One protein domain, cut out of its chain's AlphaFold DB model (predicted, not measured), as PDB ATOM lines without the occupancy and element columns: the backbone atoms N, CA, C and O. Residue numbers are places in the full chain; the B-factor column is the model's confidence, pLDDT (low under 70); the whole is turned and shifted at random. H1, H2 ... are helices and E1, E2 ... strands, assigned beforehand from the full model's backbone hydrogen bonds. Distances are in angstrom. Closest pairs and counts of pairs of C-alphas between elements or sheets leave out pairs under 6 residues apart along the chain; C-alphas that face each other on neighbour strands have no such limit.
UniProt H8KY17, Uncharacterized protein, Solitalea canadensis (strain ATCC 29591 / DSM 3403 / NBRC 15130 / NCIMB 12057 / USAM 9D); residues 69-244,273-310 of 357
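Overview. This is residues 69 to 244 and 273 to 310 of the 357 residues of an uncharacterized protein of Solitalea canadensis (strain ATCC 29591 / DSM 3403 / NBRC 15130 / NCIMB 12057 / USAM 9D) (UniProt H8KY17). Three twisted sheets make a stack: the four-stranded sheet E5 to E8 is in the middle, with the five-stranded sheet of E9 to E13 crossed over one face and the sheet E1 to E4 partly over the other. H2 packs on both of the first two sheets, H1 packs on the opposite face of the five-stranded sheet, and H4 touches H1. The 214 printed residues, with four named helices and thirteen strands, run H1, E1 to E10, H2, E11, E12, H3, H4, E13. The sheet orders are E10 E9 E13 E12 E11, E1 E2 E3 E4 and E5 E6 E7 E8, all antiparallel; the class is mixed. The whole is compact, radius of gyration of the C-alphas 16.8 A, spanning 51 by 42 by 36 A.

Arrangement. In the largest sheet E10 (202 to 204), E9 (187 to 193), E13 (289 to 299), E12 (230 to 240) and E11 (218 to 227) are neighbours in that order; N 204 and O 190 are 2.8 A apart, N 191 and O 293 2.8 A, N 233 and O 296 2.8 A, N 222 and O 234 2.9 A, each within hydrogen-bond range. The sheet of E5 (139 to 145), E6 (148 to 154), E7 (158 to 165) and E8 (171 to 178), a meander of successive antiparallel neighbours, is face to face with the largest sheet, the parts that face each other 9.3 A centre to centre and the strands of the one at 48 degrees to those of the other; N 143 and O 150 are 2.8 A apart, N 151 and O 162 2.8 A, N 161 and O 175 2.8 A, each within hydrogen-bond range. The closest C-alphas of E5 and E11 are Asn 141 and Ala 220, 6.0 A. The sheet of E1 (87 to 92), E2 (95 to 101), E3 (108 to 114) and E4 (119 to 125), also a meander, is face to face with the sheet E5 E6 E7 E8, the parts that face each other 10.8 A centre to centre and the strands of the one at 17 degrees to those of the other; N 90 and O 97 are 2.8 A apart, N 98 and O 111 2.8 A, N 110 and O 123 2.9 A, each within hydrogen-bond range. H2 (207 to 215) is on the largest sheet at a height of 8.3 A, its closest C-alphas to E12 being Ile 214 and Ser 237, 4.5 A. H1 (80 to 83) is on the opposite face at 6.4 A. H4 (278 to 286) touches H1, C-alphas of Asn 286 and Asn 81 7.1 A apart; H3 (273 to 276) is close to H4 but not clearly touching, Val 274 and Tyr 281 7.5 A. H2 and H4 have every O i to N i+4 pair within range; H1 and H3 are too short for one.

Along the chain. E12 is 30.4 A long and bends by 55 degrees at residue 237; E13, 30.1 A, bends by 57 degrees at 292. H1 begins at C-alpha 80 (-30.312, -6.921, 49.790); E13 ends at C-alpha 299 (-44.970, -21.214, 52.456).

Size, cuts and confidence. The C-alphas of Ser 117 and Tyr 197, the farthest apart, are 52.2 A apart. Residues 245 to 272 are not printed; C-alphas 244 and 273 are 26.4 A apart. The link E4 to E5 is long. Residues 130 to 136, 194 to 200, 241 to 244 and 273 to 288 have pLDDT under 70.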
ATOM      1  N   PHE A  69     -28.290  -1.009  34.928       84.00
ATOM      2  CA  PHE A  69     -29.110  -2.101  35.433       84.00
ATOM      3  C   PHE A  69     -28.299  -2.945  36.405       84.00
ATOM      4  O   PHE A  69     -27.258  -3.496  36.063       84.00
ATOM      5  N   THR A  70     -28.828  -3.147  37.610       86.75
ATOM      6  CA  THR A  70     -28.259  -4.165  38.490       86.75
ATOM      7  C   THR A  70     -28.749  -5.539  38.053       86.75
ATOM      8  O   THR A  70     -29.926  -5.881  38.201       86.75
ATOM      9  N   LYS A  71     -27.841  -6.350  37.512       86.81
ATOM     10  CA  LYS A  71     -28.131  -7.740  37.169       86.81
ATOM     11  C   LYS A  71     -28.369  -8.576  38.421       86.81
ATOM     12  O   LYS A  71     -27.511  -8.672  39.298       86.81
ATOM     13  N   ILE A  72     -29.510  -9.250  38.464       87.31
ATOM     14  CA  ILE A  72     -29.833 -10.214  39.507       87.31
ATOM     15  C   ILE A  72     -29.336 -11.595  39.083       87.31
ATOM     16  O   ILE A  72     -29.746 -12.138  38.056       87.31
ATOM     17  N   SER A  73     -28.452 -12.167  39.898       82.25
ATOM     18  CA  SER A  73     -28.013 -13.556  39.780       82.25
ATOM     19  C   SER A  73     -28.795 -14.417  40.763       82.25
ATOM     20  O   SER A  73     -28.784 -14.130  41.955       82.25
ATOM     21  N   TYR A  74     -29.422 -15.488  40.275       82.62
ATOM     22  CA  TYR A  74     -30.067 -16.501  41.120       82.62
ATOM     23  C   TYR A  74     -29.093 -17.594  41.596       82.62
ATOM     24  O   TYR A  74     -29.527 -18.623  42.106       82.62
ATOM     25  N   VAL A  75     -27.782 -17.405  41.400       76.25
ATOM     26  CA  VAL A  75     -26.770 -18.338  41.911       76.25
ATOM     27  C   VAL A  75     -26.513 -18.063  43.390       76.25
ATOM     28  O   VAL A  75     -26.068 -16.970  43.759       76.25
ATOM     29  N   GLY A  76     -26.762 -19.077  44.220       75.62
ATOM     30  CA  GLY A  76     -26.715 -18.979  45.677       75.62
ATOM     31  C   GLY A  76     -27.715 -17.960  46.235       75.62
ATOM     32  O   GLY A  76     -28.756 -17.701  45.631       75.62
ATOM     33  N   ASP A  77     -27.404 -17.389  47.400       78.31
ATOM     34  CA  ASP A  77     -28.300 -16.430  48.052       78.31
ATOM     35  C   ASP A  77     -28.170 -15.012  47.491       78.31
ATOM     36  O   ASP A  77     -27.083 -14.453  47.325       78.31
ATOM     37  N   ILE A  78     -29.328 -14.399  47.282       83.31
ATOM     38  CA  ILE A  78     -29.499 -13.054  46.754       83.31
ATOM     39  C   ILE A  78     -29.496 -12.067  47.918       83.31
ATOM     40  O   ILE A  78     -30.321 -12.154  48.837       83.31
ATOM     41  N   SER A  79     -28.563 -11.115  47.875       78.69
ATOM     42  CA  SER A  79     -28.361 -10.118  48.925       78.69
ATOM     43  C   SER A  79     -29.215  -8.864  48.716       78.69
ATOM     44  O   SER A  79     -29.466  -8.440  47.584       78.69
ATOM     45  N   LEU A  80     -29.600  -8.212  49.819       81.19
ATOM     46  CA  LEU A  80     -30.312  -6.921  49.790       81.19
ATOM     47  C   LEU A  80     -29.520  -5.828  49.055       81.19
ATOM     48  O   LEU A  80     -30.108  -4.921  48.467       81.19
ATOM     49  N   ASN A  81     -28.192  -5.933  49.057       76.38
ATOM     50  CA  ASN A  81     -27.286  -4.972  48.431       76.38
ATOM     51  C   ASN A  81     -27.466  -4.890  46.913       76.38
ATOM     52  O   ASN A  81     -27.279  -3.825  46.326       76.38
ATOM     53  N   THR A  82     -27.860  -5.998  46.282       79.25
ATOM     54  CA  THR A  82     -28.155  -6.034  44.843       79.25
ATOM     55  C   THR A  82     -29.599  -5.635  44.554       79.25
ATOM     56  O   THR A  82     -29.869  -4.906  43.603       79.25
ATOM     57  N   THR A  83     -30.551  -6.032  45.399       88.50
ATOM     58  CA  THR A  83     -31.977  -5.807  45.116       88.50
ATOM     59  C   THR A  83     -32.499  -4.434  45.534       88.50
ATOM     60  O   THR A  83     -33.616  -4.071  45.182       88.50
ATOM     61  N   GLN A  84     -31.698  -3.619  46.214       89.81
ATOM     62  CA  GLN A  84     -32.002  -2.205  46.475       89.81
ATOM     63  C   GLN A  84     -32.090  -1.333  45.214       89.81
ATOM     64  O   GLN A  84     -32.697  -0.265  45.270       89.81
ATOM     65  N   ALA A  85     -31.482  -1.745  44.094       90.38
ATOM     66  CA  ALA A  85     -31.480  -0.955  42.865       90.38
ATOM     67  C   ALA A  85     -32.900  -0.787  42.306       90.38
ATOM     68  O   ALA A  85     -33.714  -1.706  42.397       90.38
ATOM     69  N   ASN A  86     -33.212   0.369  41.720       90.81
ATOM     70  CA  ASN A  86     -34.532   0.609  41.126       90.81
ATOM     71  C   ASN A  86     -34.638  -0.030  39.735       90.81
ATOM     72  O   ASN A  86     -35.708  -0.484  39.336       90.81
ATOM     73  N   GLU A  87     -33.516  -0.077  39.026       90.75
ATOM     74  CA  GLU A  87     -33.312  -0.663  37.713       90.75
ATOM     75  C   GLU A  87     -32.660  -2.040  37.884       90.75
ATOM     76  O   GLU A  87     -31.516  -2.151  38.336       90.75
ATOM     77  N   LYS A  88     -33.372  -3.110  37.526       92.69
ATOM     78  CA  LYS A  88     -32.837  -4.478  37.627       92.69
ATOM     79  C   LYS A  88     -33.000  -5.235  36.325       92.69
ATOM     80  O   LYS A  88     -34.012  -5.067  35.648       92.69
ATOM     81  N   MET A  89     -32.038  -6.103  36.024       93.38
ATOM     82  CA  MET A  89     -32.122  -7.061  34.922       93.38
ATOM     83  C   MET A  89     -32.150  -8.492  35.460       93.38
ATOM     84  O   MET A  89     -31.345  -8.868  36.310       93.38
ATOM     85  N   TYR A  90     -33.045  -9.306  34.914       93.69
ATOM     86  CA  TYR A  90     -33.177 -10.730  35.194       93.69
ATOM     87  C   TYR A  90     -33.058 -11.517  33.892       93.69
ATOM     88  O   TYR A  90     -33.553 -11.079  32.854       93.69
ATOM     89  N   ALA A  91     -32.443 -12.696  33.953       91.81
ATOM     90  CA  ALA A  91     -32.365 -13.616  32.825       91.81
ATOM     91  C   ALA A  91     -32.689 -15.037  33.295       91.81
ATOM     92  O   ALA A  91     -31.936 -15.614  34.078       91.81
ATOM     93  N   PHE A  92     -33.832 -15.566  32.863       90.38
ATOM     94  CA  PHE A  92     -34.299 -16.922  33.168       90.38
ATOM     95  C   PHE A  92     -35.408 -17.328  32.186       90.38
ATOM     96  O   PHE A  92     -36.019 -16.467  31.559       90.38
ATOM     97  N   ASP A  93     -35.693 -18.626  32.052       90.19
ATOM     98  CA  ASP A  93     -36.793 -19.162  31.225       90.19
ATOM     99  C   ASP A  93     -36.850 -18.607  29.782       90.19
ATOM    100  O   ASP A  93     -37.928 -18.314  29.262       90.19
ATOM    101  N   ASN A  94     -35.696 -18.435  29.122       92.31
ATOM    102  CA  ASN A  94     -35.576 -17.813  27.790       92.31
ATOM    103  C   ASN A  94     -36.145 -16.389  27.717       92.31
ATOM    104  O   ASN A  94     -36.604 -15.947  26.662       92.31
ATOM    105  N   LYS A  95     -36.103 -15.661  28.833       94.25
ATOM    106  CA  LYS A  95     -36.541 -14.273  28.929       94.25
ATOM    107  C   LYS A  95     -35.448 -13.409  29.520       94.25
ATOM    108  O   LYS A  95     -34.757 -13.808  30.455       94.25
ATOM    109  N   ILE A  96     -35.347 -12.196  28.992       94.62
ATOM    110  CA  ILE A  96     -34.621 -11.100  29.624       94.62
ATOM    111  C   ILE A  96     -35.675 -10.118  30.116       94.62
ATOM    112  O   ILE A  96     -36.502  -9.653  29.334       94.62
ATOM    113  N   ILE A  97     -35.683  -9.847  31.414       95.38
ATOM    114  CA  ILE A  97     -36.679  -8.992  32.055       95.38
ATOM    115  C   ILE A  97     -35.963  -7.803  32.678       95.38
ATOM    116  O   ILE A  97     -35.039  -7.988  33.463       95.38
ATOM    117  N   PHE A  98     -36.420  -6.595  32.371       94.19
ATOM    118  CA  PHE A  98     -36.000  -5.375  33.047       94.19
ATOM    119  C   PHE A  98     -37.129  -4.891  33.942       94.19
ATOM    120  O   PHE A  98     -38.266  -4.767  33.488       94.19
ATOM    121  N   THR A  99     -36.825  -4.598  35.202       95.06
ATOM    122  CA  THR A  99     -37.766  -3.916  36.095       95.06
ATOM    123  C   THR A  99     -37.286  -2.513  36.389       95.06
ATOM    124  O   THR A  99     -36.087  -2.295  36.571       95.06
ATOM    125  N   TYR A 100     -38.231  -1.585  36.487       93.19
ATOM    126  CA  TYR A 100     -37.975  -0.211  36.877       93.19
ATOM    127  C   TYR A 100     -39.011   0.264  37.896       93.19
ATOM    128  O   TYR A 100     -40.201   0.370  37.587       93.19
ATOM    129  N   ASP A 101     -38.545   0.556  39.107       92.06
ATOM    130  CA  ASP A 101     -39.331   1.189  40.169       92.06
ATOM    131  C   ASP A 101     -38.970   2.678  40.254       92.06
ATOM    132  O   ASP A 101     -37.984   3.077  40.877       92.06
ATOM    133  N   LYS A 102     -39.765   3.534  39.605       83.81
ATOM    134  CA  LYS A 102     -39.529   4.982  39.645       83.81
ATOM    135  C   LYS A 102     -39.855   5.524  41.037       83.81
ATOM    136  O   LYS A 102     -40.947   5.298  41.558       83.81
ATOM    137  N   SER A 103     -38.927   6.287  41.617       76.25
ATOM    138  CA  SER A 103     -39.111   6.891  42.945       76.25
ATOM    139  C   SER A 103     -40.446   7.631  43.033       76.25
ATOM    140  O   SER A 103     -40.788   8.408  42.142       76.25
ATOM    141  N   ASN A 104     -41.168   7.409  44.131       76.69
ATOM    142  CA  ASN A 104     -42.459   8.027  44.443       76.69
ATOM    143  C   ASN A 104     -43.598   7.714  43.449       76.69
ATOM    144  O   ASN A 104     -44.673   8.300  43.560       76.69
ATOM    145  N   ILE A 105     -43.409   6.779  42.510       87.50
ATOM    146  CA  ILE A 105     -44.476   6.276  41.643       87.50
ATOM    147  C   ILE A 105     -44.854   4.876  42.111       87.50
ATOM    148  O   ILE A 105     -44.019   3.979  42.161       87.50
ATOM    149  N   ASN A 106     -46.138   4.688  42.413       91.81
ATOM    150  CA  ASN A 106     -46.713   3.419  42.846       91.81
ATOM    151  C   ASN A 106     -46.826   2.414  41.675       91.81
ATOM    152  O   ASN A 106     -47.914   1.953  41.334       91.81
ATOM    153  N   THR A 107     -45.736   2.130  40.963       94.00
ATOM    154  CA  THR A 107     -45.738   1.225  39.806       94.00
ATOM    155  C   THR A 107     -44.361   0.625  39.576       94.00
ATOM    156  O   THR A 107     -43.382   1.353  39.431       94.00
ATOM    157  N   THR A 108     -44.320  -0.700  39.453       96.31
ATOM    158  CA  THR A 108     -43.204  -1.412  38.832       96.31
ATOM    159  C   THR A 108     -43.484  -1.545  37.341       96.31
ATOM    160  O   THR A 108     -44.486  -2.146  36.940       96.31
ATOM    161  N   TYR A 109     -42.597  -0.996  36.517       95.00
ATOM    162  CA  TYR A 109     -42.589  -1.237  35.078       95.00
ATOM    163  C   TYR A 109     -41.771  -2.485  34.788       95.00
ATOM    164  O   TYR A 109     -40.664  -2.620  35.306       95.00
ATOM    165  N   ILE A 110     -42.307  -3.388  33.972       95.38
ATOM    166  CA  ILE A 110     -41.661  -4.656  33.642       95.38
ATOM    167  C   ILE A 110     -41.593  -4.780  32.131       95.38
ATOM    168  O   ILE A 110     -42.607  -4.945  31.454       95.38
ATOM    169  N   LEU A 111     -40.379  -4.707  31.609       93.94
ATOM    170  CA  LEU A 111     -40.091  -4.920  30.207       93.94
ATOM    171  C   LEU A 111     -39.597  -6.348  30.010       93.94
ATOM    172  O   LEU A 111     -38.603  -6.736  30.613       93.94
ATOM    173  N   THR A 112     -40.254  -7.123  29.159       94.50
ATOM    174  CA  THR A 112     -39.859  -8.506  28.870       94.50
ATOM    175  C   THR A 112     -39.406  -8.623  27.424       94.50
ATOM    176  O   THR A 112     -40.111  -8.174  26.528       94.50
ATOM    177  N   LEU A 113     -38.260  -9.262  27.203       94.94
ATOM    178  CA  LEU A 113     -37.814  -9.777  25.910       94.94
ATOM    179  C   LEU A 113     -37.954 -11.299  25.952       94.94
ATOM    180  O   LEU A 113     -37.237 -11.961  26.703       94.94
ATOM    181  N   ASP A 114     -38.878 -11.859  25.177       94.69
ATOM    182  CA  ASP A 114     -39.048 -13.307  25.064       94.69
ATOM    183  C   ASP A 114     -38.214 -13.826  23.890       94.69
ATOM    184  O   ASP A 114     -38.495 -13.531  22.726       94.69
ATOM    185  N   LEU A 115     -37.157 -14.583  24.186       92.81
ATOM    186  CA  LEU A 115     -36.216 -15.054  23.169       92.81
ATOM    187  C   LEU A 115     -36.804 -16.167  22.289       92.81
ATOM    188  O   LEU A 115     -36.327 -16.369  21.173       92.81
ATOM    189  N   ASN A 116     -37.846 -16.868  22.756       92.94
ATOM    190  CA  ASN A 116     -38.508 -17.911  21.973       92.94
ATOM    191  C   ASN A 116     -39.435 -17.290  20.927       92.94
ATOM    192  O   ASN A 116     -39.349 -17.619  19.744       92.94
ATOM    193  N   SER A 117     -40.320 -16.386  21.360       94.12
ATOM    194  CA  SER A 117     -41.287 -15.735  20.467       94.12
ATOM    195  C   SER A 117     -40.694 -14.553  19.697       94.12
ATOM    196  O   SER A 117     -41.283 -14.109  18.710       94.12
ATOM    197  N   LYS A 118     -39.526 -14.056  20.131       92.62
ATOM    198  CA  LYS A 118     -38.868 -12.839  19.630       92.62
ATOM    199  C   LYS A 118     -39.765 -11.605  19.756       92.62
ATOM    200  O   LYS A 118     -39.704 -10.698  18.930       92.62
ATOM    201  N   GLN A 119     -40.621 -11.598  20.775       92.38
ATOM    202  CA  GLN A 119     -41.524 -10.497  21.085       92.38
ATOM    203  C   GLN A 119     -41.056  -9.766  22.334       92.38
ATOM    204  O   GLN A 119     -40.461 -10.355  23.240       92.38
ATOM    205  N   SER A 120     -41.361  -8.475  22.384       92.56
ATOM    206  CA  SER A 120     -41.199  -7.663  23.577       92.56
ATOM    207  C   SER A 120     -42.556  -7.272  24.155       92.56
ATOM    208  O   SER A 120     -43.560  -7.205  23.446       92.56
ATOM    209  N   SER A 121     -42.607  -7.025  25.461       91.00
ATOM    210  CA  SER A 121     -43.812  -6.525  26.121       91.00
ATOM    211  C   SER A 121     -43.473  -5.602  27.283       91.00
ATOM    212  O   SER A 121     -42.426  -5.737  27.915       91.00
ATOM    213  N   LEU A 122     -44.380  -4.666  27.559       92.19
ATOM    214  CA  LEU A 122     -44.357  -3.816  28.742       92.19
ATOM    215  C   LEU A 122     -45.586  -4.142  29.590       92.19
ATOM    216  O   LEU A 122     -46.714  -4.025  29.113       92.19
ATOM    217  N   SER A 123     -45.377  -4.511  30.850       93.12
ATOM    218  CA  SER A 123     -46.440  -4.578  31.848       93.12
ATOM    219  C   SER A 123     -46.203  -3.562  32.961       93.12
ATOM    220  O   SER A 123     -45.079  -3.127  33.229       93.12
ATOM    221  N   LYS A 124     -47.302  -3.139  33.587       94.75
ATOM    222  CA  LYS A 124     -47.313  -2.192  34.701       94.75
ATOM    223  C   LYS A 124     -48.038  -2.853  35.853       94.75
ATOM    224  O   LYS A 124     -49.215  -3.182  35.722       94.75
ATOM    225  N   ILE A 125     -47.346  -3.050  36.966       96.75
ATOM    226  CA  ILE A 125     -47.944  -3.632  38.164       96.75
ATOM    227  C   ILE A 125     -47.815  -2.603  39.278       96.75
ATOM    228  O   ILE A 125     -46.713  -2.323  39.755       96.75
ATOM    229  N   SER A 126     -48.940  -2.018  39.685       95.69
ATOM    230  CA  SER A 126     -48.967  -1.082  40.810       95.69
ATOM    231  C   SER A 126     -48.489  -1.775  42.073       95.69
ATOM    232  O   SER A 126     -48.813  -2.949  42.264       95.69
ATOM    233  N   HIS A 127     -47.772  -1.087  42.958       94.69
ATOM    234  CA  HIS A 127     -47.622  -1.615  44.312       94.69
ATOM    235  C   HIS A 127     -48.976  -1.542  45.016       94.69
ATOM    236  O   HIS A 127     -49.962  -0.994  44.519       94.69
ATOM    237  N   SER A 128     -49.061  -2.193  46.164       87.31
ATOM    238  CA  SER A 128     -50.291  -2.162  46.941       87.31
ATOM    239  C   SER A 128     -50.522  -0.761  47.489       87.31
ATOM    240  O   SER A 128     -49.605  -0.182  48.074       87.31
ATOM    241  N   ASP A 129     -51.740  -0.243  47.323       74.38
ATOM    242  CA  ASP A 129     -52.119   1.046  47.889       74.38
ATOM    243  C   ASP A 129     -51.939   1.010  49.401       74.38
ATOM    244  O   ASP A 129     -52.318   0.052  50.094       74.38
ATOM    245  N   VAL A 130     -51.330   2.063  49.925       64.38
ATOM    246  CA  VAL A 130     -51.196   2.233  51.361       64.38
ATOM    247  C   VAL A 130     -51.591   3.654  51.692       64.38
ATOM    248  O   VAL A 130     -51.009   4.614  51.187       64.38
ATOM    249  N   GLN A 131     -52.597   3.782  52.551       63.28
ATOM    250  CA  GLN A 131     -52.864   5.043  53.216       63.28
ATOM    251  C   GLN A 131     -51.798   5.217  54.292       63.28
ATOM    252  O   GLN A 131     -51.933   4.745  55.417       63.28
ATOM    253  N   PHE A 132     -50.682   5.832  53.917       68.25
ATOM    254  CA  PHE A 132     -49.663   6.206  54.880       68.25
ATOM    255  C   PHE A 132     -50.084   7.519  55.535       68.25
ATOM    256  O   PHE A 132     -50.018   8.582  54.920       68.25
ATOM    257  N   ASN A 133     -50.515   7.450  56.791       57.88
ATOM    258  CA  ASN A 133     -50.698   8.646  57.604       57.88
ATOM    259  C   ASN A 133     -49.309   9.250  57.858       57.88
ATOM    260  O   ASN A 133     -48.517   8.648  58.580       57.88
ATOM    261  N   GLY A 134     -48.965  10.384  57.239       57.31
ATOM    262  CA  GLY A 134     -47.704  11.072  57.531       57.31
ATOM    263  C   GLY A 134     -47.162  11.982  56.430       57.31
ATOM    264  O   GLY A 134     -47.588  11.941  55.279       57.31
ATOM    265  N   LEU A 135     -46.187  12.805  56.818       52.94
ATOM    266  CA  LEU A 135     -45.361  13.620  55.927       52.94
ATOM    267  C   LEU A 135     -44.164  12.777  55.454       52.94
ATOM    268  O   LEU A 135     -43.409  12.271  56.284       52.94
ATOM    269  N   GLY A 136     -43.970  12.631  54.141       66.12
ATOM    270  CA  GLY A 136     -42.769  12.015  53.569       66.12
ATOM    271  C   GLY A 136     -42.999  11.242  52.269       66.12
ATOM    272  O   GLY A 136     -44.112  10.831  51.956       66.12
ATOM    273  N   ASP A 137     -41.910  11.035  51.531       81.25
ATOM    274  CA  ASP A 137     -41.883  10.256  50.293       81.25
ATOM    275  C   ASP A 137     -42.099   8.761  50.560       81.25
ATOM    276  O   ASP A 137     -41.425   8.167  51.409       81.25
ATOM    277  N   ILE A 138     -42.988   8.133  49.789       88.62
ATOM    278  CA  ILE A 138     -43.165   6.679  49.807       88.62
ATOM    279  C   ILE A 138     -42.038   6.036  49.002       88.62
ATOM    280  O   ILE A 138     -41.808   6.369  47.837       88.62
ATOM    281  N   LYS A 139     -41.351   5.077  49.618       91.50
ATOM    282  CA  LYS A 139     -40.326   4.266  48.966       91.50
ATOM    283  C   LYS A 139     -40.954   3.002  48.398       91.50
ATOM    284  O   LYS A 139     -41.696   2.318  49.099       91.50
ATOM    285  N   TYR A 140     -40.603   2.695  47.157       94.25
ATOM    286  CA  TYR A 140     -41.056   1.520  46.424       94.25
ATOM    287  C   TYR A 140     -39.848   0.727  45.941       94.25
ATOM    288  O   TYR A 140     -38.851   1.323  45.532       94.25
ATOM    289  N   ASN A 141     -39.932  -0.598  45.983       95.81
ATOM    290  CA  ASN A 141     -38.966  -1.480  45.337       95.81
ATOM    291  C   ASN A 141     -39.616  -2.837  45.044       95.81
ATOM    292  O   ASN A 141     -40.500  -3.282  45.782       95.81
ATOM    293  N   SER A 142     -39.198  -3.488  43.967       97.31
ATOM    294  CA  SER A 142     -39.695  -4.795  43.572       97.31
ATOM    295  C   SER A 142     -38.583  -5.802  43.296       97.31
ATOM    296  O   SER A 142     -37.473  -5.461  42.881       97.31
ATOM    297  N   PHE A 143     -38.898  -7.075  43.502       97.81
ATOM    298  CA  PHE A 143     -37.998  -8.188  43.258       97.81
ATOM    299  C   PHE A 143     -38.745  -9.366  42.633       97.81
ATOM    300  O   PHE A 143     -39.825  -9.740  43.096       97.81
ATOM    301  N   ILE A 144     -38.173  -9.960  41.585       97.88
ATOM    302  CA  ILE A 144     -38.742 -11.144  40.934       97.88
ATOM    303  C   ILE A 144     -38.096 -12.404  41.506       97.88
ATOM    304  O   ILE A 144     -36.875 -12.543  41.507       97.88
ATOM    305  N   PHE A 145     -38.922 -13.360  41.929       95.69
ATOM    306  CA  PHE A 145     -38.478 -14.681  42.371       95.69
ATOM    307  C   PHE A 145     -39.537 -15.731  42.038       95.69
ATOM    308  O   PHE A 145     -40.718 -15.502  42.286       95.69
ATOM    309  N   ASN A 146     -39.147 -16.866  41.450       93.06
ATOM    310  CA  ASN A 146     -40.046 -17.981  41.110       93.06
ATOM    311  C   ASN A 146     -41.360 -17.557  40.415       93.06
ATOM    312  O   ASN A 146     -42.448 -18.001  40.782       93.06
ATOM    313  N   LYS A 147     -41.273 -16.682  39.399       95.25
ATOM    314  CA  LYS A 147     -42.432 -16.143  38.645       95.25
ATOM    315  C   LYS A 147     -43.428 -15.366  39.518       95.25
ATOM    316  O   LYS A 147     -44.627 -15.317  39.230       95.25
ATOM    317  N   LYS A 148     -42.944 -14.781  40.607       97.94
ATOM    318  CA  LYS A 148     -43.705 -13.934  41.523       97.94
ATOM    319  C   LYS A 148     -42.992 -12.601  41.655       97.94
ATOM    320  O   LYS A 148     -41.764 -12.539  41.587       97.94
ATOM    321  N   LEU A 149     -43.776 -11.546  41.816       98.31
ATOM    322  CA  LEU A 149     -43.293 -10.195  42.047       98.31
ATOM    323  C   LEU A 149     -43.502  -9.851  43.522       98.31
ATOM    324  O   LEU A 149     -44.637  -9.747  43.988       98.31
ATOM    325  N   PHE A 150     -42.402  -9.687  44.244       98.50
ATOM    326  CA  PHE A 150     -42.378  -9.198  45.615       98.50
ATOM    327  C   PHE A 150     -42.230  -7.683  45.561       98.50
ATOM    328  O   PHE A 150     -41.207  -7.179  45.116       98.50
ATOM    329  N   GLN A 151     -43.255  -6.960  45.986       97.88
ATOM    330  CA  GLN A 151     -43.312  -5.502  45.996       97.88
ATOM    331  C   GLN A 151     -43.338  -5.000  47.431       97.88
ATOM    332  O   GLN A 151     -44.181  -5.439  48.219       97.88
ATOM    333  N   VAL A 152     -42.444  -4.071  47.758       95.94
ATOM    334  CA  VAL A 152     -42.427  -3.380  49.044       95.94
ATOM    335  C   VAL A 152     -42.736  -1.899  48.855       95.94
ATOM    336  O   VAL A 152     -42.089  -1.215  48.063       95.94
ATOM    337  N   SER A 153     -43.694  -1.416  49.642       94.38
ATOM    338  CA  SER A 153     -44.018   0.002  49.803       94.38
ATOM    339  C   SER A 153     -43.753   0.394  51.250       94.38
ATOM    340  O   SER A 153     -44.235  -0.282  52.159       94.38
ATOM    341  N   SER A 154     -43.027   1.478  51.500       92.19
ATOM    342  CA  SER A 154     -42.728   1.920  52.866       92.19
ATOM    343  C   SER A 154     -42.749   3.433  53.007       92.19
ATOM    344  O   SER A 154     -42.297   4.161  52.126       92.19
ATOM    345  N   SER A 155     -43.199   3.893  54.168       90.31
ATOM    346  CA  SER A 155     -43.091   5.272  54.637       90.31
ATOM    347  C   SER A 155     -42.425   5.308  56.022       90.31
ATOM    348  O   SER A 155     -41.903   4.299  56.504       90.31
ATOM    349  N   TYR A 156     -42.460   6.467  56.681       89.88
ATOM    350  CA  TYR A 156     -42.083   6.602  58.091       89.88
ATOM    351  C   TYR A 156     -43.007   5.853  59.057       89.88
ATOM    352  O   TYR A 156     -42.573   5.526  60.161       89.88
ATOM    353  N   THR A 157     -44.256   5.604  58.656       90.94
ATOM    354  CA  THR A 157     -45.330   5.151  59.548       90.94
ATOM    355  C   THR A 157     -45.862   3.767  59.219       90.94
ATOM    356  O   THR A 157     -46.563   3.192  60.042       90.94
ATOM    357  N   ALA A 158     -45.523   3.191  58.065       92.12
ATOM    358  CA  ALA A 158     -45.859   1.804  57.767       92.12
ATOM    359  C   ALA A 158     -44.976   1.202  56.673       92.12
ATOM    360  O   ALA A 158     -44.312   1.906  55.909       92.12
ATOM    361  N   LEU A 159     -45.030  -0.123  56.583       94.06
ATOM    362  CA  LEU A 159     -44.477  -0.910  55.492       94.06
ATOM    363  C   LEU A 159     -45.500  -1.953  55.055       94.06
ATOM    364  O   LEU A 159     -46.118  -2.610  55.892       94.06
ATOM    365  N   LYS A 160     -45.625  -2.142  53.742       95.69
ATOM    366  CA  LYS A 160     -46.433  -3.188  53.122       95.69
ATOM    367  C   LYS A 160     -45.570  -4.035  52.198       95.69
ATOM    368  O   LYS A 160     -44.909  -3.504  51.310       95.69
ATOM    369  N   LEU A 161     -45.609  -5.349  52.394       97.81
ATOM    370  CA  LEU A 161     -45.138  -6.340  51.433       97.81
ATOM    371  C   LEU A 161     -46.349  -6.870  50.668       97.81
ATOM    372  O   LEU A 161     -47.356  -7.250  51.262       97.81
ATOM    373  N   SER A 162     -46.226  -6.963  49.352       97.75
ATOM    374  CA  SER A 162     -47.193  -7.641  48.500       97.75
ATOM    375  C   SER A 162     -46.515  -8.634  47.582       97.75
ATOM    376  O   SER A 162     -45.470  -8.350  47.007       97.75
ATOM    377  N   ILE A 163     -47.121  -9.808  47.467       98.50
ATOM    378  CA  ILE A 163     -46.649 -10.900  46.629       98.50
ATOM    379  C   ILE A 163     -47.689 -11.080  45.546       98.50
ATOM    380  O   ILE A 163     -48.859 -11.351  45.835       98.50
ATOM    381  N   LYS A 164     -47.267 -10.881  44.304       98.25
ATOM    382  CA  LYS A 164     -48.143 -10.888  43.142       98.25
ATOM    383  C   LYS A 164     -47.691 -11.924  42.137       98.25
ATOM    384  O   LYS A 164     -46.510 -12.261  42.048       98.25
ATOM    385  N   ASP A 165     -48.635 -12.427  41.365       97.69
ATOM    386  CA  ASP A 165     -48.295 -13.209  40.193       97.69
ATOM    387  C   ASP A 165     -47.664 -12.304  39.125       97.69
ATOM    388  O   ASP A 165     -48.212 -11.255  38.793       97.69
ATOM    389  N   LEU A 166     -46.497 -12.692  38.603       97.00
ATOM    390  CA  LEU A 166     -45.734 -11.847  37.679       97.00
ATOM    391  C   LEU A 166     -46.456 -11.641  36.340       97.00
ATOM    392  O   LEU A 166     -46.320 -10.586  35.728       97.00
ATOM    393  N   ALA A 167     -47.196 -12.650  35.875       94.69
ATOM    394  CA  ALA A 167     -47.851 -12.603  34.573       94.69
ATOM    395  C   ALA A 167     -49.148 -11.790  34.618       94.69
ATOM    396  O   ALA A 167     -49.427 -11.028  33.696       94.69
ATOM    397  N   THR A 168     -49.937 -11.958  35.680       95.81
ATOM    398  CA  THR A 168     -51.266 -11.335  35.791       95.81
ATOM    399  C   THR A 168     -51.278 -10.051  36.617       95.81
ATOM    400  O   THR A 168     -52.202  -9.256  36.488       95.81
ATOM    401  N   GLY A 169     -50.286  -9.840  37.487       96.06
ATOM    402  CA  GLY A 169     -50.288  -8.752  38.466       96.06
ATOM    403  C   GLY A 169     -51.272  -8.956  39.621       96.06
ATOM    404  O   GLY A 169     -51.397  -8.075  40.475       96.06
ATOM    405  N   ASN A 170     -51.950 -10.106  39.688       96.75
ATOM    406  CA  ASN A 170     -52.897 -10.404  40.753       96.75
ATOM    407  C   ASN A 170     -52.173 -10.583  42.088       96.75
ATOM    408  O   ASN A 170     -51.183 -11.311  42.185       96.75
ATOM    409  N   THR A 171     -52.696  -9.941  43.129       97.06
ATOM    410  CA  THR A 171     -52.200 -10.100  44.495       97.06
ATOM    411  C   THR A 171     -52.538 -11.489  45.023       97.06
ATOM    412  O   THR A 171     -53.699 -11.878  45.059       97.06
ATOM    413  N   ILE A 172     -51.512 -12.208  45.473       97.69
ATOM    414  CA  ILE A 172     -51.636 -13.523  46.109       97.69
ATOM    415  C   ILE A 172     -51.663 -13.355  47.628       97.69
ATOM    416  O   ILE A 172     -52.498 -13.943  48.313       97.69
ATOM    417  N   LYS A 173     -50.759 -12.526  48.163       97.94
ATOM    418  CA  LYS A 173     -50.646 -12.284  49.602       97.94
ATOM    419  C   LYS A 173     -50.146 -10.879  49.898       97.94
ATOM    420  O   LYS A 173     -49.386 -10.299  49.120       97.94
ATOM    421  N   GLN A 174     -50.558 -10.352  51.043       97.12
ATOM    422  CA  GLN A 174     -50.097  -9.080  51.578       97.12
ATOM    423  C   GLN A 174     -49.775  -9.208  53.060       97.12
ATOM    424  O   GLN A 174     -50.433  -9.951  53.790       97.12
ATOM    425  N   TYR A 175     -48.778  -8.441  53.473       97.00
ATOM    426  CA  TYR A 175     -48.383  -8.248  54.855       97.00
ATOM    427  C   TYR A 175     -48.161  -6.769  55.097       97.00
ATOM    428  O   TYR A 175     -47.627  -6.074  54.234       97.00
ATOM    429  N   GLU A 176     -48.525  -6.294  56.276       95.19
ATOM    430  CA  GLU A 176     -48.279  -4.915  56.663       95.19
ATOM    431  C   GLU A 176     -47.971  -4.808  58.150       95.19
ATOM    432  O   GLU A 176     -48.361  -5.657  58.954       95.19
ATOM    433  N   PHE A 177     -47.241  -3.760  58.501       93.62
ATOM    434  CA  PHE A 177     -47.153  -3.291  59.871       93.62
ATOM    435  C   PHE A 177     -47.052  -1.769  59.879       93.62
ATOM    436  O   PHE A 177     -46.570  -1.148  58.927       93.62
ATOM    437  N   GLU A 178     -47.498  -1.184  60.980       91.62
ATOM    438  CA  GLU A 178     -47.486   0.256  61.213       91.62
ATOM    439  C   GLU A 178     -46.497   0.610  62.318       91.62
ATOM    440  O   GLU A 178     -46.028  -0.244  63.079       91.62
ATOM    441  N   GLU A 179     -46.192   1.896  62.424       88.56
ATOM    442  CA  GLU A 179     -45.421   2.423  63.529       88.56
ATOM    443  C   GLU A 179     -46.049   2.051  64.876       88.56
ATOM    444  O   GLU A 179     -47.264   1.976  65.047       88.56
ATOM    445  N   ASN A 180     -45.189   1.811  65.858       86.19
ATOM    446  CA  ASN A 180     -45.531   1.403  67.216       86.19
ATOM    447  C   ASN A 180     -46.219   0.032  67.320       86.19
ATOM    448  O   ASN A 180     -46.547  -0.376  68.432       86.19
ATOM    449  N   LYS A 181     -46.391  -0.698  66.211       91.25
ATOM    450  CA  LYS A 181     -46.832  -2.094  66.208       91.25
ATOM    451  C   LYS A 181     -45.647  -3.024  65.969       91.25
ATOM    452  O   LYS A 181     -44.699  -2.686  65.252       91.25
ATOM    453  N   ASP A 182     -45.705  -4.205  66.571       91.62
ATOM    454  CA  ASP A 182     -44.758  -5.273  66.270       91.62
ATOM    455  C   ASP A 182     -45.007  -5.846  64.871       91.62
ATOM    456  O   ASP A 182     -46.125  -5.849  64.354       91.62
ATOM    457  N   ILE A 183     -43.943  -6.358  64.253       94.94
ATOM    458  CA  ILE A 183     -44.025  -7.015  62.948       94.94
ATOM    459  C   ILE A 183     -44.488  -8.455  63.181       94.94
ATOM    460  O   ILE A 183     -43.680  -9.323  63.505       94.94
ATOM    461  N   ALA A 184     -45.787  -8.711  63.022       95.38
ATOM    462  CA  ALA A 184     -46.393 -10.014  63.327       95.38
ATOM    463  C   ALA A 184     -45.863 -11.176  62.465       95.38
ATOM    464  O   ALA A 184     -45.983 -12.333  62.848       95.38
ATOM    465  N   PHE A 185     -45.277 -10.868  61.308       95.88
ATOM    466  CA  PHE A 185     -44.800 -11.843  60.330       95.88
ATOM    467  C   PHE A 185     -43.268 -11.914  60.257       95.88
ATOM    468  O   PHE A 185     -42.741 -12.279  59.215       95.88
ATOM    469  N   LYS A 186     -42.518 -11.542  61.305       95.88
ATOM    470  CA  LYS A 186     -41.045 -11.660  61.307       95.88
ATOM    471  C   LYS A 186     -40.564 -12.969  61.939       95.88
ATOM    472  O   LYS A 186     -41.075 -13.395  62.972       95.88
ATOM    473  N   ASN A 187     -39.494 -13.530  61.392       95.31
ATOM    474  CA  ASN A 187     -38.703 -14.594  62.000       95.31
ATOM    475  C   ASN A 187     -37.435 -13.963  62.586       95.31
ATOM    476  O   ASN A 187     -36.566 -13.494  61.851       95.31
ATOM    477  N   GLY A 188     -37.350 -13.924  63.916       90.88
ATOM    478  CA  GLY A 188     -36.201 -13.373  64.633       90.88
ATOM    479  C   GLY A 188     -36.253 -11.858  64.897       90.88
ATOM    480  O   GLY A 188     -37.313 -11.219  64.807       90.88
ATOM    481  N   PRO A 189     -35.128 -11.277  65.345       92.50
ATOM    482  CA  PRO A 189     -35.004  -9.845  65.605       92.50
ATOM    483  C   PRO A 189     -34.906  -9.019  64.315       92.50
ATOM    484  O   PRO A 189     -34.675  -9.538  63.225       92.50
ATOM    485  N   ILE A 190     -35.050  -7.701  64.456       93.62
ATOM    486  CA  ILE A 190     -34.662  -6.756  63.408       93.62
ATOM    487  C   ILE A 190     -33.155  -6.536  63.546       93.62
ATOM    488  O   ILE A 190     -32.690  -6.090  64.596       93.62
ATOM    489  N   ILE A 191     -32.406  -6.845  62.496       91.19
ATOM    490  CA  ILE A 191     -30.952  -6.728  62.457       91.19
ATOM    491  C   ILE A 191     -30.575  -5.408  61.796       91.19
ATOM    492  O   ILE A 191     -31.181  -5.006  60.808       91.19
ATOM    493  N   GLN A 192     -29.575  -4.729  62.337       87.44
ATOM    494  CA  GLN A 192     -28.813  -3.706  61.646       87.44
ATOM    495  C   GLN A 192     -27.408  -4.246  61.427       87.44
ATOM    496  O   GLN A 192     -26.692  -4.490  62.393       87.44
ATOM    497  N   ASP A 193     -27.031  -4.383  60.169       79.00
ATOM    498  CA  ASP A 193     -25.768  -4.975  59.765       79.00
ATOM    499  C   ASP A 193     -24.901  -3.942  59.040       79.00
ATOM    500  O   ASP A 193     -25.416  -3.084  58.313       79.00
ATOM    501  N   GLY A 194     -23.598  -4.012  59.282       68.56
ATOM    502  CA  GLY A 194     -22.592  -3.109  58.743       68.56
ATOM    503  C   GLY A 194     -22.515  -1.722  59.402       68.56
ATOM    504  O   GLY A 194     -23.509  -1.058  59.734       68.56
ATOM    505  N   SER A 195     -21.280  -1.258  59.609       54.53
ATOM    506  CA  SER A 195     -20.957   0.095  60.061       54.53
ATOM    507  C   SER A 195     -19.486   0.434  59.771       54.53
ATOM    508  O   SER A 195     -18.683  -0.449  59.496       54.53
ATOM    509  N   ALA A 196     -19.113   1.718  59.842       48.62
ATOM    510  CA  ALA A 196     -17.733   2.153  59.597       48.62
ATOM    511  C   ALA A 196     -16.735   1.741  60.704       48.62
ATOM    512  O   ALA A 196     -15.533   1.855  60.484       48.62
ATOM    513  N   TYR A 197     -17.219   1.313  61.879       42.00
ATOM    514  CA  TYR A 197     -16.402   1.126  63.090       42.00
ATOM    515  C   TYR A 197     -16.705  -0.156  63.885       42.00
ATOM    516  O   TYR A 197     -15.929  -0.510  64.762       42.00
ATOM    517  N   ASP A 198     -17.819  -0.827  63.603       49.47
ATOM    518  CA  ASP A 198     -18.373  -1.946  64.371       49.47
ATOM    519  C   ASP A 198     -18.698  -3.087  63.398       49.47
ATOM    520  O   ASP A 198     -19.464  -2.884  62.445       49.47
ATOM    521  N   SER A 199     -18.065  -4.242  63.600       58.88
ATOM    522  CA  SER A 199     -18.179  -5.420  62.731       58.88
ATOM    523  C   SER A 199     -19.357  -6.322  63.091       58.88
ATOM    524  O   SER A 199     -19.717  -7.184  62.295       58.88
ATOM    525  N   GLU A 200     -19.954  -6.143  64.271       68.25
ATOM    526  CA  GLU A 200     -21.013  -7.022  64.761       68.25
ATOM    527  C   GLU A 200     -22.417  -6.504  64.403       68.25
ATOM    528  O   GLU A 200     -22.722  -5.316  64.591       68.25
ATOM    529  N   PRO A 201     -23.322  -7.384  63.934       79.31
ATOM    530  CA  PRO A 201     -24.712  -7.026  63.710       79.31
ATOM    531  C   PRO A 201     -25.397  -6.588  65.010       79.31
ATOM    532  O   PRO A 201     -25.398  -7.288  66.023       79.31
ATOM    533  N   ARG A 202     -26.068  -5.437  64.977       86.88
ATOM    534  CA  ARG A 202     -26.832  -4.910  66.113       86.88
ATOM    535  C   ARG A 202     -28.304  -5.286  66.007       86.88
ATOM    536  O   ARG A 202     -28.941  -5.041  64.987       86.88
ATOM    537  N   VAL A 203     -28.904  -5.728  67.109       91.19
ATOM    538  CA  VAL A 203     -30.362  -5.897  67.205       91.19
ATOM    539  C   VAL A 203     -31.056  -4.554  67.462       91.19
ATOM    540  O   VAL A 203     -30.734  -3.827  68.407       91.19
ATOM    541  N   LEU A 204     -32.037  -4.217  66.623       90.44
ATOM    542  CA  LEU A 204     -32.933  -3.079  66.822       90.44
ATOM    543  C   LEU A 204     -34.132  -3.501  67.674       90.44
ATOM    544  O   LEU A 204     -34.765  -4.525  67.422       90.44
ATOM    545  N   SER A 205     -34.476  -2.685  68.668       85.62
ATOM    546  CA  SER A 205     -35.517  -3.023  69.647       85.62
ATOM    547  C   SER A 205     -36.937  -2.668  69.208       85.62
ATOM    548  O   SER A 205     -37.886  -3.133  69.830       85.62
ATOM    549  N   LYS A 206     -37.109  -1.824  68.180       89.94
ATOM    550  CA  LYS A 206     -38.426  -1.306  67.763       89.94
ATOM    551  C   LYS A 206     -38.573  -1.264  66.243       89.94
ATOM    552  O   LYS A 206     -37.673  -0.782  65.555       89.94
ATOM    553  N   SER A 207     -39.751  -1.635  65.739       91.25
ATOM    554  CA  SER A 207     -40.141  -1.534  64.320       91.25
ATOM    555  C   SER A 207     -39.992  -0.114  63.755       91.25
ATOM    556  O   SER A 207     -39.518   0.063  62.635       91.25
ATOM    557  N   ASN A 208     -40.253   0.923  64.557       91.50
ATOM    558  CA  ASN A 208     -40.061   2.323  64.147       91.50
ATOM    559  C   ASN A 208     -38.620   2.657  63.751       91.50
ATOM    560  O   ASN A 208     -38.395   3.551  62.939       91.50
ATOM    561  N   GLN A 209     -37.628   1.984  64.345       93.06
ATOM    562  CA  GLN A 209     -36.232   2.209  63.973       93.06
ATOM    563  C   GLN A 209     -35.968   1.704  62.555       93.06
ATOM    564  O   GLN A 209     -35.235   2.357  61.816       93.06
ATOM    565  N   LEU A 210     -36.599   0.594  62.161       94.31
ATOM    566  CA  LEU A 210     -36.542   0.082  60.798       94.31
ATOM    567  C   LEU A 210     -37.233   1.037  59.816       94.31
ATOM    568  O   LEU A 210     -36.596   1.458  58.855       94.31
ATOM    569  N   LEU A 211     -38.479   1.448  60.086       93.62
ATOM    570  CA  LEU A 211     -39.229   2.362  59.208       93.62
ATOM    571  C   LEU A 211     -38.473   3.674  58.962       93.62
ATOM    572  O   LEU A 211     -38.303   4.091  57.819       93.62
ATOM    573  N   ARG A 212     -37.919   4.286  60.018       91.38
ATOM    574  CA  ARG A 212     -37.093   5.500  59.887       91.38
ATOM    575  C   ARG A 212     -35.856   5.274  59.023       91.38
ATOM    576  O   ARG A 212     -35.476   6.172  58.280       91.38
ATOM    577  N   LYS A 213     -35.200   4.118  59.127       92.12
ATOM    578  CA  LYS A 213     -34.025   3.806  58.303       92.12
ATOM    579  C   LYS A 213     -34.402   3.607  56.844       92.12
ATOM    580  O   LYS A 213     -33.718   4.148  55.982       92.12
ATOM    581  N   ILE A 214     -35.499   2.904  56.575       91.69
ATOM    582  CA  ILE A 214     -36.024   2.721  55.218       91.69
ATOM    583  C   ILE A 214     -36.376   4.075  54.600       91.69
ATOM    584  O   ILE A 214     -35.910   4.384  53.510       91.69
ATOM    585  N   ALA A 215     -37.120   4.918  55.315       89.69
ATOM    586  CA  ALA A 215     -37.537   6.223  54.811       89.69
ATOM    587  C   ALA A 215     -36.353   7.160  54.486       89.69
ATOM    588  O   ALA A 215     -36.444   7.972  53.564       89.69
ATOM    589  N   ASN A 216     -35.233   7.017  55.203       88.88
ATOM    590  CA  ASN A 216     -34.005   7.795  55.003       88.88
ATOM    591  C   ASN A 216     -32.988   7.143  54.049       88.88
ATOM    592  O   ASN A 216     -31.874   7.646  53.906       88.88
ATOM    593  N   SER A 217     -33.322   6.017  53.423       89.19
ATOM    594  CA  SER A 217     -32.403   5.307  52.531       89.19
ATOM    595  C   SER A 217     -33.166   4.568  51.428       89.19
ATOM    596  O   SER A 217     -34.283   4.955  51.074       89.19
ATOM    597  N   LYS A 218     -32.549   3.555  50.814       90.56
ATOM    598  CA  LYS A 218     -33.204   2.746  49.787       90.56
ATOM    599  C   LYS A 218     -33.944   1.589  50.444       90.56
ATOM    600  O   LYS A 218     -33.368   0.882  51.268       90.56
ATOM    601  N   VAL A 219     -35.208   1.393  50.075       93.38
ATOM    602  CA  VAL A 219     -35.959   0.197  50.467       93.38
ATOM    603  C   VAL A 219     -35.553  -0.965  49.567       93.38
ATOM    604  O   VAL A 219     -35.348  -0.778  48.370       93.38
ATOM    605  N   ALA A 220     -35.425  -2.155  50.141       93.56
ATOM    606  CA  ALA A 220     -35.036  -3.355  49.423       93.56
ATOM    607  C   ALA A 220     -35.839  -4.564  49.910       93.56
ATOM    608  O   ALA A 220     -36.222  -4.658  51.082       93.56
ATOM    609  N   VAL A 221     -36.070  -5.495  48.990       96.44
ATOM    610  CA  VAL A 221     -36.697  -6.789  49.251       96.44
ATOM    611  C   VAL A 221     -35.932  -7.876  48.501       96.44
ATOM    612  O   VAL A 221     -35.502  -7.671  47.367       96.44
ATOM    613  N   THR A 222     -35.720  -9.023  49.136       94.88
ATOM    614  CA  THR A 222     -35.173 -10.235  48.510       94.88
ATOM    615  C   THR A 222     -36.024 -11.431  48.887       94.88
ATOM    616  O   THR A 222     -36.670 -11.431  49.934       94.88
ATOM    617  N   ALA A 223     -35.984 -12.466  48.062       94.75
ATOM    618  CA  ALA A 223     -36.548 -13.770  48.361       94.75
ATOM    619  C   ALA A 223     -35.522 -14.840  47.979       94.75
ATOM    620  O   ALA A 223     -34.930 -14.766  46.905       94.75
ATOM    621  N   ASN A 224     -35.302 -15.799  48.874       92.00
ATOM    622  CA  ASN A 224     -34.376 -16.914  48.696       92.00
ATOM    623  C   ASN A 224     -35.058 -18.213  49.113       92.00
ATOM    624  O   ASN A 224     -35.872 -18.215  50.039       92.00
ATOM    625  N   ASN A 225     -34.708 -19.327  48.474       89.88
ATOM    626  CA  ASN A 225     -35.185 -20.632  48.925       89.88
ATOM    627  C   ASN A 225     -34.677 -20.882  50.350       89.88
ATOM    628  O   ASN A 225     -33.474 -20.849  50.602       89.88
ATOM    629  N   ASN A 226     -35.591 -21.134  51.286       87.38
ATOM    630  CA  ASN A 226     -35.223 -21.530  52.643       87.38
ATOM    631  C   ASN A 226     -35.126 -23.061  52.732       87.38
ATOM    632  O   ASN A 226     -34.167 -23.598  53.282       87.38
ATOM    633  N   ASN A 227     -36.090 -23.750  52.116       87.06
ATOM    634  CA  ASN A 227     -36.086 -25.180  51.800       87.06
ATOM    635  C   ASN A 227     -37.072 -25.442  50.641       87.06
ATOM    636  O   ASN A 227     -37.660 -24.503  50.104       87.06
ATOM    637  N   ASP A 228     -37.311 -26.704  50.293       88.00
ATOM    638  CA  ASP A 228     -38.170 -27.093  49.161       88.00
ATOM    639  C   ASP A 228     -39.615 -26.558  49.245       88.00
ATOM    640  O   ASP A 228     -40.286 -26.363  48.230       88.00
ATOM    641  N   SER A 229     -40.108 -26.287  50.455       92.62
ATOM    642  CA  SER A 229     -41.498 -25.882  50.712       92.62
ATOM    643  C   SER A 229     -41.658 -24.434  51.179       92.62
ATOM    644  O   SER A 229     -42.793 -23.970  51.341       92.62
ATOM    645  N   THR A 230     -40.548 -23.716  51.392       94.81
ATOM    646  CA  THR A 230     -40.551 -22.377  51.989       94.81
ATOM    647  C   THR A 230     -39.552 -21.423  51.349       94.81
ATOM    648  O   THR A 230     -38.454 -21.795  50.927       94.81
ATOM    649  N   VAL A 231     -39.914 -20.146  51.370       95.12
ATOM    650  CA  VAL A 231     -39.088 -19.029  50.924       95.12
ATOM    651  C   VAL A 231     -38.776 -18.121  52.111       95.12
ATOM    652  O   VAL A 231     -39.658 -17.788  52.901       95.12
ATOM    653  N   SER A 232     -37.514 -17.722  52.246       94.94
ATOM    654  CA  SER A 232     -37.082 -16.682  53.178       94.94
ATOM    655  C   SER A 232     -37.074 -15.348  52.446       94.94
ATOM    656  O   SER A 232     -36.294 -15.146  51.514       94.94
ATOM    657  N   VAL A 233     -37.910 -14.419  52.891       96.56
ATOM    658  CA  VAL A 233     -37.977 -13.055  52.369       96.56
ATOM    659  C   VAL A 233     -37.253 -12.127  53.334       96.56
ATOM    660  O   VAL A 233     -37.533 -12.135  54.531       96.56
ATOM    661  N   THR A 234     -36.329 -11.318  52.822       95.31
ATOM    662  CA  THR A 234     -35.652 -10.281  53.612       95.31
ATOM    663  C   THR A 234     -36.151  -8.919  53.163       95.31
ATOM    664  O   THR A 234     -36.202  -8.648  51.966       95.31
ATOM    665  N   ILE A 235     -36.529  -8.064  54.110       96.31
ATOM    666  CA  ILE A 235     -37.072  -6.732  53.828       96.31
ATOM    667  C   ILE A 235     -36.342  -5.727  54.695       96.31
ATOM    668  O   ILE A 235     -36.201  -5.931  55.905       96.31
ATOM    669  N   GLY A 236     -35.902  -4.627  54.097       94.12
ATOM    670  CA  GLY A 236     -35.182  -3.636  54.867       94.12
ATOM    671  C   GLY A 236     -34.733  -2.406  54.108       94.12
ATOM    672  O   GLY A 236     -35.220  -2.073  53.030       94.12
ATOM    673  N   SER A 237     -33.796  -1.723  54.746       90.94
ATOM    674  CA  SER A 237     -33.121  -0.529  54.278       90.94
ATOM    675  C   SER A 237     -31.703  -0.854  53.830       90.94
ATOM    676  O   SER A 237     -31.021  -1.629  54.505       90.94
ATOM    677  N   TYR A 238     -31.234  -0.177  52.790       87.50
ATOM    678  CA  TYR A 238     -29.857  -0.224  52.317       87.50
ATOM    679  C   TYR A 238     -29.277   1.186  52.176       87.50
ATOM    680  O   TYR A 238     -29.883   2.067  51.560       87.50
ATOM    681  N   GLN A 239     -28.076   1.381  52.719       83.75
ATOM    682  CA  GLN A 239     -27.325   2.626  52.645       83.75
ATOM    683  C   GLN A 239     -25.841   2.349  52.374       83.75
ATOM    684  O   GLN A 239     -25.187   1.605  53.103       83.75
ATOM    685  N   GLU A 240     -25.284   3.009  51.360       74.50
ATOM    686  CA  GLU A 240     -23.835   3.048  51.148       74.50
ATOM    687  C   GLU A 240     -23.170   3.953  52.186       74.50
ATOM    688  O   GLU A 240     -23.622   5.077  52.439       74.50
ATOM    689  N   ILE A 241     -22.078   3.477  52.781       67.25
ATOM    690  CA  ILE A 241     -21.270   4.281  53.694       67.25
ATOM    691  C   ILE A 241     -20.331   5.139  52.840       67.25
ATOM    692  O   ILE A 241     -19.345   4.655  52.290       67.25
ATOM    693  N   LYS A 242     -20.634   6.435  52.716       51.47
ATOM    694  CA  LYS A 242     -19.709   7.400  52.112       51.47
ATOM    695  C   LYS A 242     -18.632   7.756  53.135       51.47
ATOM    696  O   LYS A 242     -18.940   8.360  54.161       51.47
ATOM    697  N   TYR A 243     -17.377   7.419  52.854       48.88
ATOM    698  CA  TYR A 243     -16.238   7.938  53.613       48.88
ATOM    699  C   TYR A 243     -16.010   9.415  53.247       48.88
ATOM    700  O   TYR A 243     -15.176   9.744  52.405       48.88
ATOM    701  N   GLU A 244     -16.765  10.328  53.859       31.14
ATOM    702  CA  GLU A 244     -16.445  11.757  53.816       31.14
ATOM    703  C   GLU A 244     -15.231  12.016  54.717       31.14
ATOM    704  O   GLU A 244     -15.355  12.125  55.933       31.14
ATOM    705  N   ASN A 273     -14.116  -8.000  35.769       32.28
ATOM    706  CA  ASN A 273     -14.280  -8.585  37.114       32.28
ATOM    707  C   ASN A 273     -15.716  -9.035  37.455       32.28
ATOM    708  O   ASN A 273     -15.895  -9.913  38.294       32.28
ATOM    709  N   VAL A 274     -16.743  -8.506  36.779       36.38
ATOM    710  CA  VAL A 274     -18.151  -8.890  37.028       36.38
ATOM    711  C   VAL A 274     -18.502 -10.238  36.382       36.38
ATOM    712  O   VAL A 274     -19.332 -10.973  36.910       36.38
ATOM    713  N   PHE A 275     -17.835 -10.611  35.283       34.72
ATOM    714  CA  PHE A 275     -18.055 -11.905  34.623       34.72
ATOM    715  C   PHE A 275     -17.343 -13.065  35.328       34.72
ATOM    716  O   PHE A 275     -17.838 -14.187  35.280       34.72
ATOM    717  N   ALA A 276     -16.209 -12.805  35.988       36.06
ATOM    718  CA  ALA A 276     -15.384 -13.852  36.589       36.06
ATOM    719  C   ALA A 276     -15.749 -14.178  38.052       36.06
ATOM    720  O   ALA A 276     -15.550 -15.314  38.475       36.06
ATOM    721  N   ALA A 277     -16.286 -13.225  38.831       48.81
ATOM    722  CA  ALA A 277     -16.569 -13.454  40.255       48.81
ATOM    723  C   ALA A 277     -17.712 -12.579  40.834       48.81
ATOM    724  O   ALA A 277     -17.488 -11.818  41.779       48.81
ATOM    725  N   PRO A 278     -18.963 -12.697  40.343       47.50
ATOM    726  CA  PRO A 278     -20.107 -11.964  40.908       47.50
ATOM    727  C   PRO A 278     -20.330 -12.255  42.406       47.50
ATOM    728  O   PRO A 278     -20.763 -11.380  43.152       47.50
ATOM    729  N   GLY A 279     -19.951 -13.452  42.872       49.91
ATOM    730  CA  GLY A 279     -19.941 -13.795  44.296       49.91
ATOM    731  C   GLY A 279     -19.012 -12.913  45.124       49.91
ATOM    732  O   GLY A 279     -19.418 -12.420  46.172       49.91
ATOM    733  N   LEU A 280     -17.786 -12.676  44.645       50.50
ATOM    734  CA  LEU A 280     -16.791 -11.872  45.358       50.50
ATOM    735  C   LEU A 280     -17.246 -10.414  45.493       50.50
ATOM    736  O   LEU A 280     -17.100  -9.825  46.559       50.50
ATOM    737  N   TYR A 281     -17.865  -9.859  44.448       54.22
ATOM    738  CA  TYR A 281     -18.442  -8.515  44.490       54.22
ATOM    739  C   TYR A 281     -19.550  -8.394  45.548       54.22
ATOM    740  O   TYR A 281     -19.523  -7.484  46.379       54.22
ATOM    741  N   ASN A 282     -20.485  -9.349  45.574       53.19
ATOM    742  CA  ASN A 282     -21.567  -9.375  46.562       53.19
ATOM    743  C   ASN A 282     -21.035  -9.516  47.996       53.19
ATOM    744  O   ASN A 282     -21.494  -8.814  48.895       53.19
ATOM    745  N   PHE A 283     -20.034 -10.370  48.198       52.81
ATOM    746  CA  PHE A 283     -19.396 -10.577  49.494       52.81
ATOM    747  C   PHE A 283     -18.617  -9.355  49.985       52.81
ATOM    748  O   PHE A 283     -18.763  -8.958  51.139       52.81
ATOM    749  N   MET A 284     -17.830  -8.715  49.117       51.31
ATOM    750  CA  MET A 284     -17.059  -7.524  49.487       51.31
ATOM    751  C   MET A 284     -17.961  -6.320  49.789       51.31
ATOM    752  O   MET A 284     -17.708  -5.603  50.755       51.31
ATOM    753  N   ASN A 285     -19.046  -6.125  49.033       52.09
ATOM    754  CA  ASN A 285     -19.995  -5.034  49.285       52.09
ATOM    755  C   ASN A 285     -20.797  -5.217  50.579       52.09
ATOM    756  O   ASN A 285     -21.180  -4.228  51.204       52.09
ATOM    757  N   ASN A 286     -21.035  -6.453  51.027       52.66
ATOM    758  CA  ASN A 286     -21.643  -6.685  52.341       52.66
ATOM    759  C   ASN A 286     -20.794  -6.083  53.483       52.66
ATOM    760  O   ASN A 286     -21.360  -5.679  54.491       52.66
ATOM    761  N   LYS A 287     -19.469  -5.929  53.312       55.59
ATOM    762  CA  LYS A 287     -18.568  -5.374  54.341       55.59
ATOM    763  C   LYS A 287     -18.497  -3.836  54.375       55.59
ATOM    764  O   LYS A 287     -18.005  -3.281  55.351       55.59
ATOM    765  N   THR A 288     -18.967  -3.125  53.344       59.34
ATOM    766  CA  THR A 288     -18.824  -1.651  53.211       59.34
ATOM    767  C   THR A 288     -20.153  -0.892  53.219       59.34
ATOM    768  O   THR A 288     -20.218   0.304  52.917       59.34
ATOM    769  N   THR A 289     -21.238  -1.575  53.565       70.06
ATOM    770  CA  THR A 289     -22.604  -1.058  53.479       70.06
ATOM    771  C   THR A 289     -23.269  -1.104  54.841       70.06
ATOM    772  O   THR A 289     -22.817  -1.798  55.742       70.06
ATOM    773  N   LYS A 290     -24.324  -0.313  55.023       82.56
ATOM    774  CA  LYS A 290     -25.152  -0.336  56.224       82.56
ATOM    775  C   LYS A 290     -26.557  -0.739  55.829       82.56
ATOM    776  O   LYS A 290     -27.203  -0.059  55.032       82.56
ATOM    777  N   SER A 291     -27.052  -1.812  56.420       87.94
ATOM    778  CA  SER A 291     -28.405  -2.298  56.203       87.94
ATOM    779  C   SER A 291     -29.155  -2.429  57.523       87.94
ATOM    780  O   SER A 291     -28.571  -2.517  58.602       87.94
ATOM    781  N   ALA A 292     -30.478  -2.373  57.457       92.50
ATOM    782  CA  ALA A 292     -31.321  -2.777  58.571       92.50
ATOM    783  C   ALA A 292     -32.525  -3.515  58.026       92.50
ATOM    784  O   ALA A 292     -33.197  -3.006  57.134       92.50
ATOM    785  N   TYR A 293     -32.777  -4.712  58.525       94.19
ATOM    786  CA  TYR A 293     -33.720  -5.625  57.915       94.19
ATOM    787  C   TYR A 293     -34.306  -6.598  58.929       94.19
ATOM    788  O   TYR A 293     -33.794  -6.792  60.030       94.19
ATOM    789  N   PHE A 294     -35.393  -7.238  58.530       94.88
ATOM    790  CA  PHE A 294     -35.880  -8.453  59.164       94.88
ATOM    791  C   PHE A 294     -36.103  -9.515  58.092       94.88
ATOM    792  O   PHE A 294     -36.177  -9.211  56.897       94.88
ATOM    793  N   LYS A 295     -36.207 -10.763  58.535       95.31
ATOM    794  CA  LYS A 295     -36.518 -11.903  57.680       95.31
ATOM    795  C   LYS A 295     -37.904 -12.436  58.015       95.31
ATOM    796  O   LYS A 295     -38.358 -12.327  59.153       95.31
ATOM    797  N   THR A 296     -38.573 -13.013  57.029       96.69
ATOM    798  CA  THR A 296     -39.810 -13.775  57.200       96.69
ATOM    799  C   THR A 296     -39.748 -15.055  56.385       96.69
ATOM    800  O   THR A 296     -39.178 -15.062  55.295       96.69
ATOM    801  N   ILE A 297     -40.311 -16.136  56.908       97.00
ATOM    802  CA  ILE A 297     -40.431 -17.418  56.223       97.00
ATOM    803  C   ILE A 297     -41.879 -17.577  55.782       97.00
ATOM    804  O   ILE A 297     -42.800 -17.444  56.593       97.00
ATOM    805  N   LEU A 298     -42.068 -17.857  54.494       97.50
ATOM    806  CA  LEU A 298     -43.378 -18.021  53.877       97.50
ATOM    807  C   LEU A 298     -43.493 -19.393  53.198       97.50
ATOM    808  O   LEU A 298     -42.519 -19.885  52.625       97.50
ATOM    809  N   HIS A 299     -44.682 -19.993  53.215       96.94
ATOM    810  CA  HIS A 299     -44.970 -21.214  52.456       96.94
ATOM    811  C   HIS A 299     -44.961 -20.938  50.947       96.94
ATOM    812  O   HIS A 299     -45.559 -19.972  50.486       96.94
ATOM    813  N   ASN A 300     -44.357 -21.818  50.146       93.75
ATOM    814  CA  ASN A 300     -44.286 -21.629  48.689       93.75
ATOM    815  C   ASN A 300     -45.660 -21.667  47.993       93.75
ATOM    816  O   ASN A 300     -45.814 -21.094  46.916       93.75
ATOM    817  N   ALA A 301     -46.644 -22.357  48.580       93.38
ATOM    818  CA  ALA A 301     -47.948 -22.580  47.957       93.38
ATOM    819  C   ALA A 301     -48.874 -21.355  48.033       93.38
ATOM    820  O   ALA A 301     -49.506 -20.995  47.042       93.38
ATOM    821  N   ASP A 302     -48.957 -20.719  49.202       95.88
ATOM    822  CA  ASP A 302     -49.924 -19.654  49.500       95.88
ATOM    823  C   ASP A 302     -49.286 -18.396  50.108       95.88
ATOM    824  O   ASP A 302     -49.976 -17.418  50.410       95.88
ATOM    825  N   PHE A 303     -47.965 -18.423  50.289       97.69
ATOM    826  CA  PHE A 303     -47.184 -17.394  50.957       97.69
ATOM    827  C   PHE A 303     -47.669 -17.075  52.366       97.69
ATOM    828  O   PHE A 303     -47.459 -15.957  52.813       97.69
ATOM    829  N   SER A 304     -48.309 -18.017  53.068       97.75
ATOM    830  CA  SER A 304     -48.628 -17.880  54.491       97.75
ATOM    831  C   SER A 304     -47.355 -17.844  55.336       97.75
ATOM    832  O   SER A 304     -46.346 -18.448  54.983       97.75
ATOM    833  N   HIS A 305     -47.390 -17.104  56.446       97.56
ATOM    834  CA  HIS A 305     -46.223 -16.936  57.309       97.56
ATOM    835  C   HIS A 305     -46.048 -18.160  58.205       97.56
ATOM    836  O   HIS A 305     -47.025 -18.666  58.755       97.56
ATOM    837  N   ILE A 306     -44.798 -18.584  58.374       95.44
ATOM    838  CA  ILE A 306     -44.414 -19.737  59.180       95.44
ATOM    839  C   ILE A 306     -43.363 -19.298  60.198       95.44
ATOM    840  O   ILE A 306     -42.392 -18.614  59.869       95.44
ATOM    841  N   THR A 307     -43.530 -19.728  61.444       93.31
ATOM    842  CA  THR A 307     -42.521 -19.546  62.487       93.31
ATOM    843  C   THR A 307     -41.390 -20.563  62.333       93.31
ATOM    844  O   THR A 307     -41.585 -21.679  61.859       93.31
ATOM    845  N   GLY A 308     -40.181 -20.177  62.727       87.50
ATOM    846  CA  GLY A 308     -39.000 -21.028  62.620       87.50
ATOM    847  C   GLY A 308     -37.731 -20.227  62.387       87.50
ATOM    848  O   GLY A 308     -37.776 -19.002  62.216       87.50
ATOM    849  N   ASP A 309     -36.611 -20.938  62.375       83.31
ATOM    850  CA  ASP A 309     -35.296 -20.348  62.184       83.31
ATOM    851  C   ASP A 309     -35.015 -20.105  60.706       83.31
ATOM    852  O   ASP A 309     -35.258 -20.947  59.838       83.31
ATOM    853  N   THR A 310     -34.483 -18.924  60.411       80.12
ATOM    854  CA  THR A 310     -34.035 -18.593  59.063       80.12
ATOM    855  C   THR A 310     -32.690 -19.248  58.815       80.12
ATOM    856  O   THR A 310     -31.778 -19.092  59.633       80.12
TER     857      THR A 310